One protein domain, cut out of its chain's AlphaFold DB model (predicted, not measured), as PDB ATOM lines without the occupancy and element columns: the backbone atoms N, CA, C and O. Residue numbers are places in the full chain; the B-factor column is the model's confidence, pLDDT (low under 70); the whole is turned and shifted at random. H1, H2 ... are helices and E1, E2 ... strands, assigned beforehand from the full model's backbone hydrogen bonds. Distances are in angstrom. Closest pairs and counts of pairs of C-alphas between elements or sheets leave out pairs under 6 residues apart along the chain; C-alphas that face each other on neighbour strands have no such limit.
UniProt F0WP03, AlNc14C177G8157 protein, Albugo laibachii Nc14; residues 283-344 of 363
ATOM      1  N   SER A 283      91.633 163.835 101.791       86.62
ATOM      2  CA  SER A 283      91.167 162.553 101.243       86.62
ATOM      3  C   SER A 283      92.053 162.064 100.084       86.62
ATOM      4  O   SER A 283      92.749 162.841  99.418       86.62
ATOM      5  N   ARG A 284      92.001 160.753  99.824       89.31
ATOM      6  CA  ARG A 284      92.671 160.073  98.699       89.31
ATOM      7  C   ARG A 284      91.730 159.789  97.519       89.31
ATOM      8  O   ARG A 284      92.148 159.140  96.561       89.31
ATOM      9  N   ASP A 285      90.491 160.279  97.578       89.88
ATOM     10  CA  ASP A 285      89.521 160.195  96.480       89.88
ATOM     11  C   ASP A 285      90.061 160.879  95.217       89.88
ATOM     12  O   ASP A 285      90.659 161.957  95.295       89.88
ATOM     13  N   LYS A 286      89.844 160.256  94.053       92.31
ATOM     14  CA  LYS A 286      90.320 160.744  92.749       92.31
ATOM     15  C   LYS A 286      89.292 161.661  92.084       92.31
ATOM     16  O   LYS A 286      88.592 161.260  91.159       92.31
ATOM     17  N   GLU A 287      89.251 162.905  92.532       91.31
ATOM     18  CA  GLU A 287      88.460 163.992  91.940       91.31
ATOM     19  C   GLU A 287      89.419 164.956  91.233       91.31
ATOM     20  O   GLU A 287      89.607 166.097  91.647       91.31
ATOM     21  N   LEU A 288      90.100 164.430  90.208       93.81
ATOM     22  CA  LEU A 288      91.293 165.034  89.609       93.81
ATOM     23  C   LEU A 288      91.018 166.455  89.096       93.81
ATOM     24  O   LEU A 288      90.018 166.684  88.410       93.81
ATOM     25  N   ILE A 289      91.930 167.385  89.379       92.06
ATOM     26  CA  ILE A 289      91.888 168.765  88.872       92.06
ATOM     27  C   ILE A 289      93.259 169.224  88.374       92.06
ATOM     28  O   ILE A 289      94.296 168.774  88.861       92.06
ATOM     29  N   CYS A 290      93.259 170.169  87.442       92.88
ATOM     30  CA  CYS A 290      94.438 170.830  86.911       92.88
ATOM     31  C   CYS A 290      94.577 172.235  87.515       92.88
ATOM     32  O   CYS A 290      93.701 173.085  87.323       92.88
ATOM     33  N   GLY A 291      95.666 172.476  88.248       89.06
ATOM     34  CA  GLY A 291      95.998 173.790  88.798       89.06
ATOM     35  C   GLY A 291      96.554 174.753  87.742       89.06
ATOM     36  O   GLY A 291      97.042 174.333  86.697       89.06
ATOM     37  N   ILE A 292      96.525 176.062  88.026       86.88
ATOM     38  CA  ILE A 292      97.102 177.131  87.172       86.88
ATOM     39  C   ILE A 292      98.624 177.059  86.967       86.88
ATOM     40  O   ILE A 292      99.158 177.766  86.117       86.88
ATOM     41  N   ASP A 293      99.323 176.207  87.707       87.12
ATOM     42  CA  ASP A 293     100.724 175.844  87.482       87.12
ATOM     43  C   ASP A 293     100.922 174.732  86.436       87.12
ATOM     44  O   ASP A 293     102.055 174.460  86.040       87.12
ATOM     45  N   GLY A 294      99.841 174.099  85.974       89.00
ATOM     46  CA  GLY A 294      99.882 172.961  85.059       89.00
ATOM     47  C   GLY A 294     100.144 171.623  85.752       89.00
ATOM     48  O   GLY A 294     100.490 170.658  85.068       89.00
ATOM     49  N   GLN A 295      99.983 171.538  87.078       91.56
ATOM     50  CA  GLN A 295     100.066 170.278  87.819       91.56
ATOM     51  C   GLN A 295      98.678 169.661  88.046       91.56
ATOM     52  O   GLN A 295      97.713 170.342  88.401       91.56
ATOM     53  N   THR A 296      98.580 168.340  87.858       93.81
ATOM     54  CA  THR A 296      97.383 167.563  88.203       93.81
ATOM     55  C   THR A 296      97.396 167.233  89.694       93.81
ATOM     56  O   THR A 296      98.306 166.557  90.175       93.81
ATOM     57  N   TYR A 297      96.351 167.636  90.408       92.88
ATOM     58  CA  TYR A 297      96.118 167.311  91.813       92.88
ATOM     59  C   TYR A 297      95.045 166.228  91.935       92.88
ATOM     60  O   TYR A 297      94.081 166.207  91.171       92.88
ATOM     61  N   ILE A 298      95.198 165.322  92.908       94.31
ATOM     62  CA  ILE A 298      94.291 164.172  93.074       94.31
ATOM     63  C   ILE A 298      92.864 164.581  93.480       94.31
ATOM     64  O   ILE A 298      91.909 163.903  93.110       94.31
ATOM     65  N   ASN A 299      92.722 165.694  94.203       91.06
ATOM     66  CA  ASN A 299      91.466 166.401  94.461       91.06
ATOM     67  C   ASN A 299      91.753 167.839  94.938       91.06
ATOM     68  O   ASN A 299      92.913 168.210  95.157       91.06
ATOM     69  N   TYR A 300      90.695 168.638  95.116       88.44
ATOM     70  CA  TYR A 300      90.788 170.052  95.507       88.44
ATOM     71  C   TYR A 300      91.536 170.290  96.832       88.44
ATOM     72  O   TYR A 300      92.213 171.308  96.955       88.44
ATOM     73  N   CYS A 301      91.531 169.342  97.776       89.62
ATOM     74  CA  CYS A 301      92.280 169.476  99.029       89.62
ATOM     75  C   CYS A 301      93.789 169.625  98.800       89.62
ATOM     76  O   CYS A 301      94.407 170.565  99.294       89.62
ATOM     77  N   HIS A 302      94.382 168.729  98.004       90.25
ATOM     78  CA  HIS A 302      95.830 168.726  97.754       90.25
ATOM     79  C   HIS A 302      96.275 169.967  96.966       90.25
ATOM     80  O   HIS A 302      97.370 170.482  97.193       90.25
ATOM     81  N   TYR A 303      95.410 170.485  96.089       89.31
ATOM     82  CA  TYR A 303      95.600 171.781  95.431       89.31
ATOM     83  C   TYR A 303      95.572 172.926  96.449       89.31
ATOM     84  O   TYR A 303      96.564 173.636  96.614       89.31
ATOM     85  N   ALA A 304      94.473 173.070  97.190       85.44
ATOM     86  CA  ALA A 304      94.276 174.160  98.138       85.44
ATOM     87  C   ALA A 304      95.359 174.195  99.232       85.44
ATOM     88  O   ALA A 304      95.877 175.270  99.524       85.44
ATOM     89  N   VAL A 305      95.792 173.041  99.756       85.88
ATOM     90  CA  VAL A 305      96.931 172.933 100.689       85.88
ATOM     91  C   VAL A 305      98.241 173.415 100.051       85.88
ATOM     92  O   VAL A 305      98.964 174.191 100.672       85.88
ATOM     93  N   THR A 306      98.519 173.069  98.790       84.94
ATOM     94  CA  THR A 306      99.728 173.530  98.066       84.94
ATOM     95  C   THR A 306      99.769 175.057  97.869       84.94
ATOM     96  O   THR A 306     100.841 175.651  97.725       84.94
ATOM     97  N   TYR A 307      98.607 175.715  97.899       79.62
ATOM     98  CA  TYR A 307      98.457 177.166  97.750       79.62
ATOM     99  C   TYR A 307      98.065 177.908  99.045       79.62
ATOM    100  O   TYR A 307      97.929 179.138  99.032       79.62
ATOM    101  N   CYS A 308      97.930 177.187 100.160       76.94
ATOM    102  CA  CYS A 308      97.394 177.679 101.431       76.94
ATOM    103  C   CYS A 308      98.266 178.786 102.052       76.94
ATOM    104  O   CYS A 308      97.766 179.894 102.260       76.94
ATOM    105  N   ASP A 309      99.581 178.564 102.198       70.00
ATOM    106  CA  ASP A 309     100.544 179.541 102.755       70.00
ATOM    107  C   ASP A 309     100.537 180.906 102.040       70.00
ATOM    108  O   ASP A 309     100.956 181.924 102.589       70.00
ATOM    109  N   LYS A 310     100.083 180.935 100.782       60.44
ATOM    110  CA  LYS A 310     100.091 182.122  99.917       60.44
ATOM    111  C   LYS A 310      98.726 182.818  99.847       60.44
ATOM    112  O   LYS A 310      98.612 183.828  99.159       60.44
ATOM    113  N   ARG A 311      97.692 182.279 100.515       63.62
ATOM    114  CA  ARG A 311      96.267 182.636 100.330       63.62
ATOM    115  C   ARG A 311      95.788 182.492  98.875       63.62
ATOM    116  O   ARG A 311      94.921 183.234  98.426       63.62
ATOM    117  N   LEU A 312      96.356 181.536  98.134       63.00
ATOM    118  CA  LEU A 312      96.082 181.315  96.707       63.00
ATOM    119  C   LEU A 312      95.176 180.097  96.437       63.00
ATOM    120  O   LEU A 312      94.963 179.745  95.283       63.00
ATOM    121  N   ALA A 313      94.623 179.457  97.472       65.88
ATOM    122  CA  ALA A 313      93.710 178.310  97.341       65.88
ATOM    123  C   ALA A 313      92.400 178.626  96.579       65.88
ATOM    124  O   ALA A 313      91.713 177.721  96.107       65.88
ATOM    125  N   THR A 314      92.069 179.913  96.445       68.94
ATOM    126  CA  THR A 314      90.943 180.449  95.665       68.94
ATOM    127  C   THR A 314      91.293 180.740  94.202       68.94
ATOM    128  O   THR A 314      90.440 181.236  93.460       68.94
ATOM    129  N   LEU A 315      92.530 180.476  93.760       76.50
ATOM    130  CA  LEU A 315      92.876 180.622  92.349       76.50
ATOM    131  C   LEU A 315      92.062 179.639  91.482       76.50
ATOM    132  O   LEU A 315      91.671 178.568  91.949       76.50
ATOM    133  N   PRO A 316      91.786 179.990  90.211       78.75
ATOM    134  CA  PRO A 316      91.055 179.107  89.313       78.75
ATOM    135  C   PRO A 316      91.776 177.768  89.097       78.75
ATOM    136  O   PRO A 316      93.001 177.691  89.133       78.75
ATOM    137  N   PHE A 317      91.006 176.733  88.784       87.25
ATOM    138  CA  PHE A 317      91.488 175.423  88.351       87.25
ATOM    139  C   PHE A 317      90.531 174.867  87.285       87.25
ATOM    140  O   PHE A 317      89.415 175.366  87.120       87.25
ATOM    141  N   LEU A 318      90.961 173.833  86.565       88.75
ATOM    142  CA  LEU A 318      90.145 173.114  85.584       88.75
ATOM    143  C   LEU A 318      89.841 171.698  86.094       88.75
ATOM    144  O   LEU A 318      90.716 171.042  86.650       88.75
ATOM    145  N   SER A 319      88.617 171.205  85.898       89.25
ATOM    146  CA  SER A 319      88.253 169.827  86.261       89.25
ATOM    147  C   SER A 319      88.887 168.798  85.316       89.25
ATOM    148  O   SER A 319      88.824 168.947  84.092       89.25
ATOM    149  N   GLY A 320      89.427 167.715  85.876       91.75
ATOM    150  CA  GLY A 320      90.174 166.676  85.164       91.75
ATOM    151  C   GLY A 320      91.692 166.878  85.207       91.75
ATOM    152  O   GLY A 320      92.203 167.833  85.784       91.75
ATOM    153  N   GLU A 321      92.429 165.953  84.591       93.50
ATOM    154  CA  GLU A 321      93.892 166.021  84.499       93.50
ATOM    155  C   GLU A 321      94.368 167.176  83.601       93.50
ATOM    156  O   GLU A 321      93.694 167.557  82.637       93.50
ATOM    157  N   CYS A 322      95.564 167.705  83.875       92.69
ATOM    158  CA  CYS A 322      96.197 168.687  83.003       92.69
ATOM    159  C   CYS A 322      96.539 168.095  81.630       92.69
ATOM    160  O   CYS A 322      97.366 167.193  81.509       92.69
ATOM    161  N   ALA A 323      95.963 168.685  80.582       90.69
ATOM    162  CA  ALA A 323      96.375 168.501  79.195       90.69
ATOM    163  C   ALA A 323      96.873 169.850  78.643       90.69
ATOM    164  O   ALA A 323      96.205 170.862  78.878       90.69
ATOM    165  N   PRO A 324      98.004 169.895  77.912       78.38
ATOM    166  CA  PRO A 324      98.650 171.151  77.520       78.38
ATOM    167  C   PRO A 324      97.726 172.062  76.701       78.38
ATOM    168  O   PRO A 324      97.634 173.251  76.992       78.38
ATOM    169  N   ASP A 325      96.972 171.495  75.756       79.25
ATOM    170  CA  ASP A 325      96.082 172.256  74.869       79.25
ATOM    171  C   ASP A 325      94.915 172.904  75.647       79.25
ATOM    172  O   ASP A 325      94.593 174.080  75.470       79.25
ATOM    173  N   ARG A 326      94.329 172.158  76.598       77.69
ATOM    174  CA  ARG A 326      93.241 172.649  77.468       77.69
ATOM    175  C   ARG A 326      93.718 173.723  78.441       77.69
ATOM    176  O   ARG A 326      92.969 174.648  78.750       77.69
ATOM    177  N   MET A 327      94.955 173.598  78.919       76.19
ATOM    178  CA  MET A 327      95.592 174.566  79.807       76.19
ATOM    179  C   MET A 327      95.751 175.926  79.115       76.19
ATOM    180  O   MET A 327      95.416 176.961  79.693       76.19
ATOM    181  N   THR A 328      96.201 175.935  77.854       76.12
ATOM    182  CA  THR A 328      96.308 177.172  77.068       76.12
ATOM    183  C   THR A 328      94.950 177.814  76.807       76.12
ATOM    184  O   THR A 328      94.808 179.014  77.039       76.12
ATOM    185  N   ASP A 329      93.933 177.037  76.421       77.75
ATOM    186  CA  ASP A 329      92.582 177.558  76.177       77.75
ATOM    187  C   ASP A 329      91.968 178.184  77.442       77.75
ATOM    188  O   ASP A 329      91.382 179.267  77.380       77.75
ATOM    189  N   PHE A 330      92.152 177.549  78.605       76.88
ATOM    190  CA  PHE A 330      91.672 178.050  79.897       76.88
ATOM    191  C   PHE A 330      92.310 179.396  80.278       76.88
ATOM    192  O   PHE A 330      91.603 180.342  80.634       76.88
ATOM    193  N   LEU A 331      93.636 179.519  80.150       75.25
ATOM    194  CA  LEU A 331      94.359 180.763  80.443       75.25
ATOM    195  C   LEU A 331      94.002 181.890  79.454       75.25
ATOM    196  O   LEU A 331      93.834 183.046  79.857       75.25
ATOM    197  N   ILE A 332      93.817 181.565  78.169       76.81
ATOM    198  CA  ILE A 332      93.372 182.523  77.146       76.81
ATOM    199  C   ILE A 332      91.945 183.004  77.450       76.81
ATOM    200  O   ILE A 332      91.700 184.211  77.480       76.81
ATOM    201  N   ALA A 333      91.017 182.094  77.760       73.94
ATOM    202  CA  ALA A 333      89.650 182.447  78.140       73.94
ATOM    203  C   ALA A 333      89.608 183.340  79.393       73.94
ATOM    204  O   ALA A 333      88.885 184.339  79.417       73.94
ATOM    205  N   ARG A 334      90.434 183.038  80.407       70.62
ATOM    206  CA  ARG A 334      90.523 183.832  81.641       70.62
ATOM    207  C   ARG A 334      91.039 185.250  81.374       70.62
ATOM    208  O   ARG A 334      90.387 186.199  81.798       70.62
ATOM    209  N   SER A 335      92.123 185.400  80.605       68.31
ATOM    210  CA  SER A 335      92.694 186.721  80.272       68.31
ATOM    211  C   SER A 335      91.746 187.606  79.451       68.31
ATOM    212  O   SER A 335      91.719 188.829  79.628       68.31
ATOM    213  N   LYS A 336      90.900 187.000  78.609       67.00
ATOM    214  CA  LYS A 336      89.809 187.705  77.928       67.00
ATOM    215  C   LYS A 336      88.716 188.152  78.908       67.00
ATOM    216  O   LYS A 336      88.331 189.315  78.884       67.00
ATOM    217  N   SER A 337      88.288 187.273  79.817       61.31
ATOM    218  CA  SER A 337      87.279 187.597  80.839       61.31
ATOM    219  C   SER A 337      87.696 188.753  81.756       61.31
ATOM    220  O   SER A 337      86.853 189.570  82.112       61.31
ATOM    221  N   ASP A 338      88.977 188.849  82.127       59.91
ATOM    222  CA  ASP A 338      89.477 189.966  82.945       59.91
ATOM    223  C   ASP A 338      89.562 191.281  82.146       59.91
ATOM    224  O   ASP A 338      89.352 192.362  82.697       59.91
ATOM    225  N   SER A 339      89.790 191.199  80.829       59.78
ATOM    226  CA  SER A 339      89.740 192.360  79.923       59.78
ATOM    227  C   SER A 339      88.319 192.929  79.805       59.78
ATOM    228  O   SER A 339      88.133 194.146  79.838       59.78
ATOM    229  N   ASP A 340      87.311 192.052  79.751       57.69
ATOM    230  CA  ASP A 340      85.884 192.406  79.707       57.69
ATOM    231  C   ASP A 340      85.318 192.850  81.084       57.69
ATOM    232  O   ASP A 340      84.127 193.145  81.209       57.69
ATOM    233  N   HIS A 341      86.147 192.916  82.137       52.06
ATOM    234  CA  HIS A 341      85.772 193.387  83.484       52.06
ATOM    235  C   HIS A 341      86.445 194.705  83.905       52.06
ATOM    236  O   HIS A 341      86.239 195.186  85.023       52.06
ATOM    237  N   ILE A 342      87.165 195.370  82.995       49.38
ATOM    238  CA  ILE A 342      87.625 196.751  83.197       49.38
ATOM    239  C   ILE A 342      86.401 197.683  83.228       49.38
ATOM    240  O   ILE A 342      85.803 197.989  82.196       49.38
ATOM    241  N   CYS A 343      86.010 198.144  84.421       36.00
ATOM    242  CA  CYS A 343      84.801 198.950  84.593       36.00
ATOM    243  C   CYS A 343      84.807 200.232  83.724       36.00
ATOM    244  O   CYS A 343      85.825 200.932  83.658       36.00
ATOM    245  N   PRO A 344      83.654 200.644  83.153       48.97
ATOM    246  CA  PRO A 344      83.557 201.787  82.233       48.97
ATOM    247  C   PRO A 344      83.862 203.160  82.863       48.97
ATOM    248  O   PRO A 344      83.860 204.176  82.166       48.97
TER     249      PRO A 344
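AT A GLANCE: This is residues 283 to 344 of the 363 residues of the protein "AlNc14C177G8157 protein" of Albugo laibachii Nc14 (UniProt F0WP03). A tiny two-stranded sheet, E1 beside E2, sits in the middle between a short helix, H1, and a longer one, H2, and residues 335 to 344, of which 335 to 339 belong to H2, stick out from this small body as an arm. The printed part has 62 residues, with two named strands and two named helices in the order E1, H1, E2, H2; the sheet's order is E1 - E2, antiparallel, and the class is mostly helix. The whole is only just loose, close to compact, with a radius of gyration of the C-alphas of 13.1 A. Its outline is flat, 45 by 28 by 14 A, and the arm makes much of the length: the body without it spans 28 by 24 by 12 A.

IN THESE COORDINATES: Begin at the sheet and find C-alpha 289 at (91.888, 168.765, 88.872), where strand E1 begins; it covers residues 289 to 291. Its neighbour E2 covers residues 317 to 319. H1 takes residues 300 to 308 and measures 11.7 A from first to last C-alpha. Find C-alpha 324 at (98.650, 171.151, 77.520); from there H2 runs through residues 324 to 339, 23.1 A, to C-alpha 339 at (89.740, 192.360, 79.923).

HOW THE PARTS SIT: Look first at E1 and E2, antiparallel with 159 degrees between their directions. The C-alphas of Cys 290 and Leu 318 face each other at 5.0 A. N 290 and O 318 are within hydrogen-bond range at 2.8 A, and N 318 and O 290 at 2.9 A. Beyond the named strands, residues 289 to 290 of E1 also pair, antiparallel, with residues 296 to 297. Going outward to H1, its closest C-alphas with E1 are those of Ile 289 and Tyr 300, 6.8 A apart. Toward H2, the closest C-alphas are those of Leu 318 in E2 and Phe 330, 7.7 A apart. E1 and H2 are only just apart, with their closest C-alphas at 8.1 A, and H1 and H2 are apart. In H1 and H2 every O i to N i+4 pair is within hydrogen-bond range.

THE WHOLE: The two C-alphas farthest apart are those of Arg 284 and Pro 344, at 45.8 A. The printed part has no cut. The link from E2 to H2 is tight; those from E1 to H1 and from H1 to E2 are short, with 8 residues each. The mean pLDDT of the printed part is 78.9; look for values under 70 at residues 310 to 314 and 335 to 344, the latter being the stretch that stands free.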